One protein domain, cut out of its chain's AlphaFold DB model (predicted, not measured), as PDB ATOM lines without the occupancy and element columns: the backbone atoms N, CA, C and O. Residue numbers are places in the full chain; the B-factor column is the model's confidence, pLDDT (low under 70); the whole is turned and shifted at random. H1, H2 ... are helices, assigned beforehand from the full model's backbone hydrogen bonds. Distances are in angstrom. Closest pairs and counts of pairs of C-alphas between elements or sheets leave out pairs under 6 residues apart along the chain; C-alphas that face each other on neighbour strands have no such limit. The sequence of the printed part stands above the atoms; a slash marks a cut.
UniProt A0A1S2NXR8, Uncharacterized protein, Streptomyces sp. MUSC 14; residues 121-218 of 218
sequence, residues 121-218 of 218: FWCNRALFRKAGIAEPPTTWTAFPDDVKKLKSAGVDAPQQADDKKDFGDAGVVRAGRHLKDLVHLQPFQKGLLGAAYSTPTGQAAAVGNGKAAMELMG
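What this domain is: This is residues 121 to 218 of the 218 residues of an uncharacterized protein of Streptomyces sp. MUSC 14 (UniProt A0A1S2NXR8). What does the model look like? It has little regular structure: four scattered helices on long loops, H1 and H2 near each other, H3 reaching away from them, H4 apart, and residues 153 to 169 swinging in a wide open loop to H3's far end. What is printed? The printed part has 98 residues, with H1, H2, H3 and H4 in that order and no named strand; it is all helix, though named elements hold only 37 residues. It is compact, with a radius of gyration of the C-alphas of 13.8 A and spans of 39 by 30 by 23 A.

How they stand to each other: How do H1, residues 125 to 130, and H2, residues 143 to 152, stand? They are close but not clearly touching, closest at the C-alphas of Phe 128 and Leu 150, 7.0 A, at a steep tilt of 59 degrees, the same way. And H3, residues 170 to 184, and H4, residues 203 to 208? H3 is close to H2 but not clearly touching, closest at the C-alphas of Leu 182 and Pro 144, 6.6 A, at a shallow tilt of 6 degrees, the same way. H4 is apart from H1, H2 and H3. In H1, H2, H3 and H4 every O i to N i+4 pair is within hydrogen-bond range.

Where its parts are: Where does H1 begin and H4 end? C-alpha 125 is at (232.173, 130.725, 178.844) and C-alpha 208 at (229.353, 141.781, 180.199). How long are the helices? From first to last C-alpha, H1 measures 8.7 A, H2 14.3 A, H3 20.8 A and H4 8.8 A.

The domain as a whole: How large is it? The two C-alphas farthest apart, Ala 126 and Gly 168, are 39.7 A apart. Are there cuts or long links? The printed part has no cut, and the links H1 to H2, H2 to H3 and H3 to H4 are long. Where is confidence low? pLDDT is under 70 at residues 122, 156 to 176, 195 and 216 to 218.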
ATOM      1  N   PHE A 121     226.419 134.747 168.296       70.44
ATOM      2  CA  PHE A 121     226.142 134.563 169.723       70.44
ATOM      3  C   PHE A 121     227.353 134.909 170.605       70.44
ATOM      4  O   PHE A 121     228.362 134.198 170.602       70.44
ATOM      5  N   TRP A 122     227.232 135.937 171.446       66.88
ATOM      6  CA  TRP A 122     228.271 136.327 172.410       66.88
ATOM      7  C   TRP A 122     228.128 135.542 173.716       66.88
ATOM      8  O   TRP A 122     227.325 135.901 174.570       66.88
ATOM      9  N   CYS A 123     228.895 134.462 173.890       73.31
ATOM     10  CA  CYS A 123     228.694 133.502 174.986       73.31
ATOM     11  C   CYS A 123     229.621 133.723 176.198       73.31
ATOM     12  O   CYS A 123     230.850 133.705 176.073       73.31
ATOM     13  N   ASN A 124     229.058 133.783 177.408       80.56
ATOM     14  CA  ASN A 124     229.826 133.777 178.653       80.56
ATOM     15  C   ASN A 124     230.301 132.351 179.000       80.56
ATOM     16  O   ASN A 124     229.589 131.546 179.609       80.56
ATOM     17  N   ARG A 125     231.554 132.048 178.648       82.69
ATOM     18  CA  ARG A 125     232.173 130.725 178.844       82.69
ATOM     19  C   ARG A 125     232.215 130.247 180.306       82.69
ATOM     20  O   ARG A 125     232.259 129.041 180.532       82.69
ATOM     21  N   ALA A 126     232.200 131.139 181.301       81.94
ATOM     22  CA  ALA A 126     232.163 130.731 182.710       81.94
ATOM     23  C   ALA A 126     230.772 130.214 183.116       81.94
ATOM     24  O   ALA A 126     230.670 129.189 183.791       81.94
ATOM     25  N   LEU A 127     229.711 130.876 182.647       77.81
ATOM     26  CA  LEU A 127     228.326 130.463 182.883       77.81
ATOM     27  C   LEU A 127     227.973 129.172 182.127       77.81
ATOM     28  O   LEU A 127     227.314 128.300 182.690       77.81
ATOM     29  N   PHE A 128     228.499 128.995 180.912       83.25
ATOM     30  CA  PHE A 128     228.384 127.739 180.159       83.25
ATOM     31  C   PHE A 128     229.014 126.560 180.916       83.25
ATOM     32  O   PHE A 128     228.350 125.548 181.139       83.25
ATOM     33  N   ARG A 129     230.248 126.717 181.424       87.25
ATOM     34  CA  ARG A 129     230.895 125.691 182.262       87.25
ATOM     35  C   ARG A 129     230.121 125.406 183.552       87.25
ATOM     36  O   ARG A 129     229.991 124.241 183.916       87.25
ATOM     37  N   LYS A 130     229.562 126.431 184.215       82.06
ATOM     38  CA  LYS A 130     228.685 126.263 185.395       82.06
ATOM     39  C   LYS A 130     227.455 125.396 185.077       82.06
ATOM     40  O   LYS A 130     227.020 124.631 185.930       82.06
ATOM     41  N   ALA A 131     226.923 125.497 183.859       83.44
ATOM     42  CA  ALA A 131     225.798 124.701 183.370       83.44
ATOM     43  C   ALA A 131     226.191 123.345 182.745       83.44
ATOM     44  O   ALA A 131     225.331 122.654 182.199       83.44
ATOM     45  N   GLY A 132     227.468 122.949 182.800       89.75
ATOM     46  CA  GLY A 132     227.949 121.699 182.199       89.75
ATOM     47  C   GLY A 132     227.972 121.700 180.665       89.75
ATOM     48  O   GLY A 132     227.988 120.634 180.053       89.75
ATOM     49  N   ILE A 133     227.966 122.877 180.032       86.25
ATOM     50  CA  ILE A 133     228.033 123.037 178.576       86.25
ATOM     51  C   ILE A 133     229.493 123.292 178.188       86.25
ATOM     52  O   ILE A 133     230.082 124.300 178.584       86.25
ATOM     53  N   ALA A 134     230.083 122.366 177.427       87.00
ATOM     54  CA  ALA A 134     231.473 122.461 176.982       87.00
ATOM     55  C   ALA A 134     231.648 123.487 175.847       87.00
ATOM     56  O   ALA A 134     232.466 124.400 175.959       87.00
ATOM     57  N   GLU A 135     230.833 123.377 174.795       84.94
ATOM     58  CA  GLU A 135     230.848 124.254 173.619       84.94
ATOM     59  C   GLU A 135     229.438 124.770 173.294       84.94
ATOM     60  O   GLU A 135     228.466 124.089 173.620       84.94
ATOM     61  N   PRO A 136     229.302 125.952 172.659       80.94
ATOM     62  CA  PRO A 136     228.016 126.453 172.188       80.94
ATOM     63  C   PRO A 136     227.329 125.496 171.198       80.94
ATOM     64  O   PRO A 136     228.011 124.823 170.420       80.94
ATOM     65  N   PRO A 137     225.985 125.466 171.170       79.38
ATOM     66  CA  PRO A 137     225.234 124.607 170.264       79.38
ATOM     67  C   PRO A 137     225.475 125.010 168.805       79.38
ATOM     68  O   PRO A 137     225.230 126.147 168.407       79.38
ATOM     69  N   THR A 138     225.900 124.052 167.983       83.88
ATOM     70  CA  THR A 138     226.093 124.231 166.532       83.88
ATOM     71  C   THR A 138     224.810 124.023 165.721       83.88
ATOM     72  O   THR A 138     224.820 124.158 164.499       83.88
ATOM     73  N   THR A 139     223.693 123.692 166.379       78.56
ATOM     74  CA  THR A 139     222.393 123.449 165.744       78.56
ATOM     75  C   THR A 139     221.245 124.084 166.529       78.56
ATOM     76  O   THR A 139     221.224 124.095 167.762       78.56
ATOM     77  N   TRP A 140     220.218 124.535 165.803       70.31
ATOM     78  CA  TRP A 140     218.970 125.039 166.388       70.31
ATOM     79  C   TRP A 140     218.213 124.000 167.227       70.31
ATOM     80  O   TRP A 140     217.423 124.373 168.086       70.31
ATOM     81  N   THR A 141     218.449 122.704 167.005       75.81
ATOM     82  CA  THR A 141     217.849 121.621 167.795       75.81
ATOM     83  C   THR A 141     218.539 121.409 169.141       75.81
ATOM     84  O   THR A 141     217.857 121.065 170.100       75.81
ATOM     85  N   ALA A 142     219.851 121.652 169.246       74.25
ATOM     86  CA  ALA A 142     220.581 121.578 170.516       74.25
ATOM     87  C   ALA A 142     220.364 122.823 171.397       74.25
ATOM     88  O   ALA A 142     220.374 122.728 172.625       74.25
ATOM     89  N   PHE A 143     220.119 123.985 170.781       78.94
ATOM     90  CA  PHE A 143     219.977 125.264 171.484       78.94
ATOM     91  C   PHE A 143     218.927 125.258 172.624       78.94
ATOM     92  O   PHE A 143     219.279 125.658 173.736       78.94
ATOM     93  N   PRO A 144     217.691 124.735 172.454       77.44
ATOM     94  CA  PRO A 144     216.727 124.619 173.553       77.44
ATOM     95  C   PRO A 144     217.196 123.763 174.737       77.44
ATOM     96  O   PRO A 144     216.779 124.020 175.867       77.44
ATOM     97  N   ASP A 145     218.038 122.752 174.517       81.25
ATOM     98  CA  ASP A 145     218.531 121.883 175.592       81.25
ATOM     99  C   ASP A 145     219.659 122.542 176.388       81.25
ATOM    100  O   ASP A 145     219.694 122.431 177.615       81.25
ATOM    101  N   ASP A 146     220.523 123.310 175.730       80.88
ATOM    102  CA  ASP A 146     221.523 124.133 176.414       80.88
ATOM    103  C   ASP A 146     220.878 125.295 177.187       80.88
ATOM    104  O   ASP A 146     221.266 125.567 178.326       80.88
ATOM    105  N   VAL A 147     219.800 125.891 176.667       79.31
ATOM    106  CA  VAL A 147     218.979 126.859 177.419       79.31
ATOM    107  C   VAL A 147     218.369 126.231 178.685       79.31
ATOM    108  O   VAL A 147     218.411 126.845 179.756       79.31
ATOM    109  N   LYS A 148     217.865 124.986 178.624       80.25
ATOM    110  CA  LYS A 148     217.369 124.261 179.818       80.25
ATOM    111  C   LYS A 148     218.475 124.038 180.854       80.25
ATOM    112  O   LYS A 148     218.211 124.197 182.049       80.25
ATOM    113  N   LYS A 149     219.702 123.704 180.428       81.00
ATOM    114  CA  LYS A 149     220.863 123.534 181.326       81.00
ATOM    115  C   LYS A 149     221.244 124.855 181.998       81.00
ATOM    116  O   LYS A 149     221.393 124.881 183.218       81.00
ATOM    117  N   LEU A 150     221.334 125.950 181.236       79.88
ATOM    118  CA  LEU A 150     221.624 127.294 181.761       79.88
ATOM    119  C   LEU A 150     220.601 127.709 182.826       79.88
ATOM    120  O   LEU A 150     220.989 128.051 183.947       79.88
ATOM    121  N   LYS A 151     219.302 127.558 182.534       74.56
ATOM    122  CA  LYS A 151     218.232 127.844 183.502       74.56
ATOM    123  C   LYS A 151     218.330 126.966 184.753       74.56
ATOM    124  O   LYS A 151     218.218 127.471 185.867       74.56
ATOM    125  N   SER A 152     218.590 125.668 184.584       79.31
ATOM    126  CA  SER A 152     218.769 124.718 185.700       79.31
ATOM    127  C   SER A 152     219.975 125.061 186.582       79.31
ATOM    128  O   SER A 152     219.947 124.822 187.786       79.31
ATOM    129  N   ALA A 153     221.009 125.683 186.011       78.62
ATOM    130  CA  ALA A 153     222.170 126.201 186.732       78.62
ATOM    131  C   ALA A 153     221.941 127.590 187.369       78.62
ATOM    132  O   ALA A 153     222.893 128.199 187.877       78.62
ATOM    133  N   GLY A 154     220.711 128.114 187.343       74.94
ATOM    134  CA  GLY A 154     220.369 129.441 187.859       74.94
ATOM    135  C   GLY A 154     221.036 130.564 187.067       74.94
ATOM    136  O   GLY A 154     221.647 131.449 187.668       74.94
ATOM    137  N   VAL A 155     221.008 130.471 185.735       70.12
ATOM    138  CA  VAL A 155     221.542 131.480 184.815       70.12
ATOM    139  C   VAL A 155     220.464 131.879 183.806       70.12
ATOM    140  O   VAL A 155     219.951 131.029 183.080       70.12
ATOM    141  N   ASP A 156     220.166 133.176 183.737       64.50
ATOM    142  CA  ASP A 156     219.257 133.753 182.741       64.50
ATOM    143  C   ASP A 156     219.963 133.836 181.365       64.50
ATOM    144  O   ASP A 156     221.167 134.102 181.278       64.50
ATOM    145  N   ALA A 157     219.235 133.610 180.270       56.44
ATOM    146  CA  ALA A 157     219.752 133.594 178.896       56.44
ATOM    147  C   ALA A 157     219.040 134.656 178.005       56.44
ATOM    148  O   ALA A 157     217.813 134.629 177.910       56.44
ATOM    149  N   PRO A 158     219.775 135.599 177.371       51.19
ATOM    150  CA  PRO A 158     219.231 136.672 176.515       51.19
ATOM    151  C   PRO A 158     218.559 136.258 175.185       51.19
ATOM    152  O   PRO A 158     218.402 135.081 174.866       51.19
ATOM    153  N   GLN A 159     218.141 137.282 174.424       46.69
ATOM    154  CA  GLN A 159     217.182 137.269 173.306       46.69
ATOM    155  C   GLN A 159     217.731 137.925 172.018       46.69
ATOM    156  O   GLN A 159     218.509 138.867 172.087       46.69
ATOM    157  N   GLN A 160     217.180 137.503 170.873       47.34
ATOM    158  CA  GLN A 160     216.942 138.244 169.604       47.34
ATOM    159  C   GLN A 160     215.751 137.579 168.853       47.34
ATOM    160  O   GLN A 160     215.352 136.500 169.288       47.34
ATOM    161  N   ALA A 161     215.195 137.992 167.699       40.00
ATOM    162  CA  ALA A 161     214.997 139.260 166.951       40.00
ATOM    163  C   ALA A 161     214.611 138.883 165.485       40.00
ATOM    164  O   ALA A 161     215.017 137.819 165.024       40.00
ATOM    165  N   ASP A 162     213.894 139.660 164.664       40.97
ATOM    166  CA  ASP A 162     212.808 140.630 164.908       40.97
ATOM    167  C   ASP A 162     211.991 140.815 163.588       40.97
ATOM    168  O   ASP A 162     212.230 140.102 162.609       40.97
ATOM    169  N   ASP A 163     211.027 141.742 163.567       45.84
ATOM    170  CA  ASP A 163     210.201 142.244 162.447       45.84
ATOM    171  C   ASP A 163     210.605 141.899 160.983       45.84
ATOM    172  O   ASP A 163     211.605 142.381 160.443       45.84
ATOM    173  N   LYS A 164     209.706 141.203 160.263       41.28
ATOM    174  CA  LYS A 164     209.525 141.292 158.794       41.28
ATOM    175  C   LYS A 164     208.125 140.802 158.410       41.28
ATOM    176  O   LYS A 164     207.755 139.676 158.712       41.28
ATOM    177  N   LYS A 165     207.329 141.662 157.765       41.44
ATOM    178  CA  LYS A 165     205.861 141.524 157.636       41.44
ATOM    179  C   LYS A 165     205.387 140.553 156.538       41.44
ATOM    180  O   LYS A 165     204.527 140.910 155.740       41.44
ATOM    181  N   ASP A 166     205.903 139.329 156.545       47.44
ATOM    182  CA  ASP A 166     205.229 138.157 155.977       47.44
ATOM    183  C   ASP A 166     205.587 136.923 156.820       47.44
ATOM    184  O   ASP A 166     206.755 136.567 156.975       47.44
ATOM    185  N   PHE A 167     204.563 136.296 157.400       47.75
ATOM    186  CA  PHE A 167     204.693 135.182 158.340       47.75
ATOM    187  C   PHE A 167     203.994 133.902 157.854       47.75
ATOM    188  O   PHE A 167     203.854 132.956 158.631       47.75
ATOM    189  N   GLY A 168     203.535 133.863 156.595       48.75
ATOM    190  CA  GLY A 168     202.815 132.710 156.037       48.75
ATOM    191  C   GLY A 168     203.709 131.525 155.651       48.75
ATOM    192  O   GLY A 168     203.235 130.388 155.612       48.75
ATOM    193  N   ASP A 169     204.995 131.767 155.383       59.59
ATOM    194  CA  ASP A 169     205.929 130.726 154.950       59.59
ATOM    195  C   ASP A 169     206.190 129.657 156.032       59.59
ATOM    196  O   ASP A 169     206.312 129.935 157.227       59.59
ATOM    197  N   ALA A 170     206.355 128.405 155.601       61.12
ATOM    198  CA  ALA A 170     206.581 127.269 156.488       61.12
ATOM    199  C   ALA A 170     207.891 127.380 157.293       61.12
ATOM    200  O   ALA A 170     207.973 126.837 158.401       61.12
ATOM    201  N   GLY A 171     208.915 128.056 156.764       52.94
ATOM    202  CA  GLY A 171     210.137 128.421 157.480       52.94
ATOM    203  C   GLY A 171     209.869 129.442 158.580       52.94
ATOM    204  O   GLY A 171     210.259 129.201 159.723       52.94
ATOM    205  N   VAL A 172     209.122 130.506 158.284       54.62
ATOM    206  CA  VAL A 172     208.764 131.538 159.274       54.62
ATOM    207  C   VAL A 172     207.844 130.978 160.370       54.62
ATOM    208  O   VAL A 172     208.088 131.204 161.554       54.62
ATOM    209  N   VAL A 173     206.869 130.127 160.028       64.31
ATOM    210  CA  VAL A 173     206.014 129.425 161.011       64.31
ATOM    211  C   VAL A 173     206.803 128.401 161.848       64.31
ATOM    212  O   VAL A 173     206.432 128.101 162.988       64.31
ATOM    213  N   ARG A 174     207.900 127.829 161.329       65.31
ATOM    214  CA  ARG A 174     208.837 127.022 162.140       65.31
ATOM    215  C   ARG A 174     209.676 127.906 163.065       65.31
ATOM    216  O   ARG A 174     209.738 127.608 164.253       65.31
ATOM    217  N   ALA A 175     210.237 129.009 162.571       65.38
ATOM    218  CA  ALA A 175     210.994 129.964 163.381       65.38
ATOM    219  C   ALA A 175     210.143 130.550 164.524       65.38
ATOM    220  O   ALA A 175     210.570 130.535 165.676       65.38
ATOM    221  N   GLY A 176     208.901 130.955 164.243       66.69
ATOM    222  CA  GLY A 176     207.950 131.430 165.252       66.69
ATOM    223  C   GLY A 176     207.577 130.367 166.293       66.69
ATOM    224  O   GLY A 176     207.393 130.699 167.463       66.69
ATOM    225  N   ARG A 177     207.529 129.081 165.913       72.88
ATOM    226  CA  ARG A 177     207.383 127.973 166.876       72.88
ATOM    227  C   ARG A 177     208.625 127.811 167.747       72.88
ATOM    228  O   ARG A 177     208.477 127.795 168.960       72.88
ATOM    229  N   HIS A 178     209.826 127.801 167.168       73.56
ATOM    230  CA  HIS A 178     211.069 127.741 167.944       73.56
ATOM    231  C   HIS A 178     211.225 128.932 168.902       73.56
ATOM    232  O   HIS A 178     211.619 128.739 170.050       73.56
ATOM    233  N   LEU A 179     210.847 130.145 168.481       76.06
ATOM    234  CA  LEU A 179     210.815 131.321 169.351       76.06
ATOM    235  C   LEU A 179     209.763 131.179 170.462       76.06
ATOM    236  O   LEU A 179     210.051 131.503 171.609       76.06
ATOM    237  N   LYS A 180     208.568 130.657 170.165       75.94
ATOM    238  CA  LYS A 180     207.534 130.398 171.181       75.94
ATOM    239  C   LYS A 180     207.975 129.342 172.198       75.94
ATOM    240  O   LYS A 180     207.785 129.541 173.397       75.94
ATOM    241  N   ASP A 181     208.589 128.257 171.738       77.69
ATOM    242  CA  ASP A 181     209.141 127.207 172.597       77.69
ATOM    243  C   ASP A 181     210.259 127.772 173.485       77.69
ATOM    244  O   ASP A 181     210.283 127.509 174.687       77.69
ATOM    245  N   LEU A 182     211.122 128.633 172.931       76.06
ATOM    246  CA  LEU A 182     212.131 129.373 173.688       76.06
ATOM    247  C   LEU A 182     211.495 130.303 174.734       76.06
ATOM    248  O   LEU A 182     211.889 130.254 175.894       76.06
ATOM    249  N   VAL A 183     210.474 131.092 174.381       79.50
ATOM    250  CA  VAL A 183     209.728 131.953 175.324       79.50
ATOM    251  C   VAL A 183     209.105 131.134 176.459       79.50
ATOM    252  O   VAL A 183     209.169 131.547 177.618       79.50
ATOM    253  N   HIS A 184     208.556 129.950 176.170       80.44
ATOM    254  CA  HIS A 184     208.005 129.050 177.190       80.44
ATOM    255  C   HIS A 184     209.062 128.515 178.170       80.44
ATOM    256  O   HIS A 184     208.728 128.252 179.328       80.44
ATOM    257  N   LEU A 185     210.336 128.406 177.769       79.38
ATOM    258  CA  LEU A 185     211.422 128.094 178.706       79.38
ATOM    259  C   LEU A 185     211.670 129.233 179.711       79.38
ATOM    260  O   LEU A 185     212.354 129.002 180.705       79.38
ATOM    261  N   GLN A 186     211.103 130.430 179.506       78.94
ATOM    262  CA  GLN A 186     211.374 131.659 180.267       78.94
ATOM    263  C   GLN A 186     212.884 131.892 180.504       78.94
ATOM    264  O   GLN A 186     213.308 131.961 181.661       78.94
ATOM    265  N   PRO A 187     213.713 131.938 179.446       75.38
ATOM    266  CA  PRO A 187     215.151 132.158 179.576       75.38
ATOM    267  C   PRO A 187     215.481 133.622 179.881       75.38
ATOM    268  O   PRO A 187     216.471 133.904 180.546       75.38
ATOM    269  N   PHE A 188     214.645 134.541 179.400       78.88
ATOM    270  CA  PHE A 188     214.941 135.963 179.344       78.88
ATOM    271  C   PHE A 188     214.946 136.637 180.712       78.88
ATOM    272  O   PHE A 188     214.090 136.379 181.563       78.88
ATOM    273  N   GLN A 189     215.875 137.576 180.880       73.06
ATOM    274  CA  GLN A 189     216.001 138.368 182.092       73.06
ATOM    275  C   GLN A 189     214.723 139.173 182.378       73.06
ATOM    276  O   GLN A 189     214.063 139.710 181.479       73.06
ATOM    277  N   LYS A 190     214.387 139.312 183.665       78.62
ATOM    278  CA  LYS A 190     213.245 140.132 184.099       78.62
ATOM    279  C   LYS A 190     213.408 141.571 183.606       78.62
ATOM    280  O   LYS A 190     214.449 142.187 183.806       78.62
ATOM    281  N   GLY A 191     212.353 142.111 182.995       75.56
ATOM    282  CA  GLY A 191     212.347 143.472 182.452       75.56
ATOM    283  C   GLY A 191     212.899 143.618 181.029       75.56
ATOM    284  O   GLY A 191     212.993 144.754 180.573       75.56
ATOM    285  N   LEU A 192     213.201 142.523 180.309       74.69
ATOM    286  CA  LEU A 192     213.669 142.547 178.908       74.69
ATOM    287  C   LEU A 192     212.887 143.533 178.016       74.69
ATOM    288  O   LEU A 192     213.500 144.298 177.283       74.69
ATOM    289  N   LEU A 193     211.551 143.560 178.118       75.44
ATOM    290  CA  LEU A 193     210.678 144.410 177.289       75.44
ATOM    291  C   LEU A 193     210.896 145.928 177.471       75.44
ATOM    292  O   LEU A 193     210.383 146.709 176.678       75.44
ATOM    293  N   GLY A 194     211.632 146.352 178.506       71.25
ATOM    294  CA  GLY A 194     212.054 147.741 178.725       71.25
ATOM    295  C   GLY A 194     213.575 147.938 178.724       71.25
ATOM    296  O   GLY A 194     214.048 149.017 179.082       71.25
ATOM    297  N   ALA A 195     214.360 146.912 178.377       69.50
ATOM    298  CA  ALA A 195     215.817 146.958 178.429       69.50
ATOM    299  C   ALA A 195     216.406 147.509 177.120       69.50
ATOM    300  O   ALA A 195     216.418 146.823 176.100       69.50
ATOM    301  N   ALA A 196     216.949 148.727 177.165       74.81
ATOM    302  CA  ALA A 196     217.756 149.284 176.078       74.81
ATOM    303  C   ALA A 196     219.074 148.500 175.889       74.81
ATOM    304  O   ALA A 196     219.560 147.860 176.821       74.81
ATOM    305  N   TYR A 197     219.675 148.567 174.698       70.50
ATOM    306  CA  TYR A 197     220.898 147.819 174.385       70.50
ATOM    307  C   TYR A 197     222.144 148.386 175.100       70.50
ATOM    308  O   TYR A 197     222.679 147.751 176.008       70.50
ATOM    309  N   SER A 198     222.561 149.611 174.757       73.19
ATOM    310  CA  SER A 198     223.863 150.194 175.150       73.19
ATOM    311  C   SER A 198     223.896 150.943 176.494       73.19
ATOM    312  O   SER A 198     224.760 151.797 176.696       73.19
ATOM    313  N   THR A 199     222.954 150.710 177.412       76.31
ATOM    314  CA  THR A 199     222.944 151.397 178.722       76.31
ATOM    315  C   THR A 199     223.740 150.617 179.783       76.31
ATOM    316  O   THR A 199     223.932 149.411 179.636       76.31
ATOM    317  N   PRO A 200     224.167 151.241 180.904       74.25
ATOM    318  CA  PRO A 200     224.894 150.542 181.978       74.25
ATOM    319  C   PRO A 200     224.131 149.376 182.636       74.25
ATOM    320  O   PRO A 200     224.727 148.545 183.319       74.25
ATOM    321  N   THR A 201     222.813 149.313 182.443       74.88
ATOM    322  CA  THR A 201     221.919 148.223 182.872       74.88
ATOM    323  C   THR A 201     221.254 147.507 181.689       74.88
ATOM    324  O   THR A 201     220.293 146.764 181.885       74.88
ATOM    325  N   GLY A 202     221.742 147.758 180.473       73.50
ATOM    326  CA  GLY A 202     221.192 147.270 179.217       73.50
ATOM    327  C   GLY A 202     221.581 145.835 178.873       73.50
ATOM    328  O   GLY A 202     222.211 145.132 179.664       73.50
ATOM    329  N   GLN A 203     221.194 145.404 177.674       74.69
ATOM    330  CA  GLN A 203     221.353 144.022 177.201       74.69
ATOM    331  C   GLN A 203     222.838 143.605 177.145       74.69
ATOM    332  O   GLN A 203     223.232 142.685 177.867       74.69
ATOM    333  N   ALA A 204     223.687 144.395 176.475       70.62
ATOM    334  CA  ALA A 204     225.134 144.152 176.426       70.62
ATOM    335  C   ALA A 204     225.794 144.187 177.811       70.62
ATOM    336  O   ALA A 204     226.654 143.365 178.147       70.62
ATOM    337  N   ALA A 205     225.344 145.102 178.674       77.62
ATOM    338  CA  ALA A 205     225.810 145.168 180.053       77.62
ATOM    339  C   ALA A 205     225.370 143.943 180.881       77.62
ATOM    340  O   ALA A 205     226.062 143.581 181.833       77.62
ATOM    341  N   ALA A 206     224.264 143.270 180.549       78.44
ATOM    342  CA  ALA A 206     223.840 142.053 181.239       78.44
ATOM    343  C   ALA A 206     224.783 140.874 180.940       78.44
ATOM    344  O   ALA A 206     225.167 140.159 181.871       78.44
ATOM    345  N   VAL A 207     225.226 140.717 179.688       74.62
ATOM    346  CA  VAL A 207     226.232 139.706 179.307       74.62
ATOM    347  C   VAL A 207     227.604 140.059 179.883       74.62
ATOM    348  O   VAL A 207     228.221 139.224 180.554       74.62
ATOM    349  N   GLY A 208     228.052 141.308 179.712       72.19
ATOM    350  CA  GLY A 208     229.353 141.781 180.199       72.19
ATOM    351  C   GLY A 208     229.523 141.681 181.721       72.19
ATOM    352  O   GLY A 208     230.588 141.299 182.199       72.19
ATOM    353  N   ASN A 209     228.459 141.932 182.492       80.81
ATOM    354  CA  ASN A 209     228.465 141.777 183.954       80.81
ATOM    355  C   ASN A 209     228.150 140.342 184.430       80.81
ATOM    356  O   ASN A 209     227.923 140.136 185.623       80.81
ATOM    357  N   GLY A 210     228.071 139.353 183.531       80.38
ATOM    358  CA  GLY A 210     227.775 137.958 183.887       80.38
ATOM    359  C   GLY A 210     226.387 137.731 184.496       80.38
ATOM    360  O   GLY A 210     226.167 136.715 185.154       80.38
ATOM    361  N   LYS A 211     225.448 138.661 184.285       80.62
ATOM    362  CA  LYS A 211     224.038 138.518 184.676       80.62
ATOM    363  C   LYS A 211     223.237 137.706 183.663       80.62
ATOM    364  O   LYS A 211     222.132 137.285 183.983       80.62
ATOM    365  N   ALA A 212     223.781 137.500 182.466       80.25
ATOM    366  CA  ALA A 212     223.128 136.752 181.409       80.25
ATOM    367  C   ALA A 212     224.133 135.920 180.591       80.25
ATOM    368  O   ALA A 212     225.290 136.313 180.416       80.25
ATOM    369  N   ALA A 213     223.705 134.745 180.122       77.88
ATOM    370  CA  ALA A 213     224.594 133.734 179.547       77.88
ATOM    371  C   ALA A 213     225.112 134.043 178.135       77.88
ATOM    372  O   ALA A 213     226.265 133.722 177.843       77.88
ATOM    373  N   MET A 214     224.267 134.584 177.249       75.88
ATOM    374  CA  MET A 214     224.603 134.733 175.829       75.88
ATOM    375  C   MET A 214     223.842 135.828 175.068       75.88
ATOM    376  O   MET A 214     222.627 135.776 174.930       75.88
ATOM    377  N   GLU A 215     224.594 136.763 174.495       76.38
ATOM    378  CA  GLU A 215     224.197 137.587 173.348       76.38
ATOM    379  C   GLU A 215     223.622 136.795 172.174       76.38
ATOM    380  O   GLU A 215     224.214 135.765 171.866       76.38
ATOM    381  N   LEU A 216     222.675 137.321 171.402       68.56
ATOM    382  CA  LEU A 216     222.796 137.297 169.942       68.56
ATOM    383  C   LEU A 216     222.875 138.771 169.526       68.56
ATOM    384  O   LEU A 216     222.035 139.553 169.956       68.56
ATOM    385  N   MET A 217     223.906 139.177 168.789       64.62
ATOM    386  CA  MET A 217     224.104 140.563 168.332       64.62
ATOM    387  C   MET A 217     224.853 140.589 167.003       64.62
ATOM    388  O   MET A 217     225.510 139.611 166.659       64.62
ATOM    389  N   GLY A 218     224.720 141.693 166.266       53.31
ATOM    390  CA  GLY A 218     225.463 142.000 165.042       53.31
ATOM    391  C   GLY A 218     226.060 143.396 165.101       53.31
ATOM    392  O   GLY A 218     225.600 144.172 165.972       53.31
TER     393      GLY A 218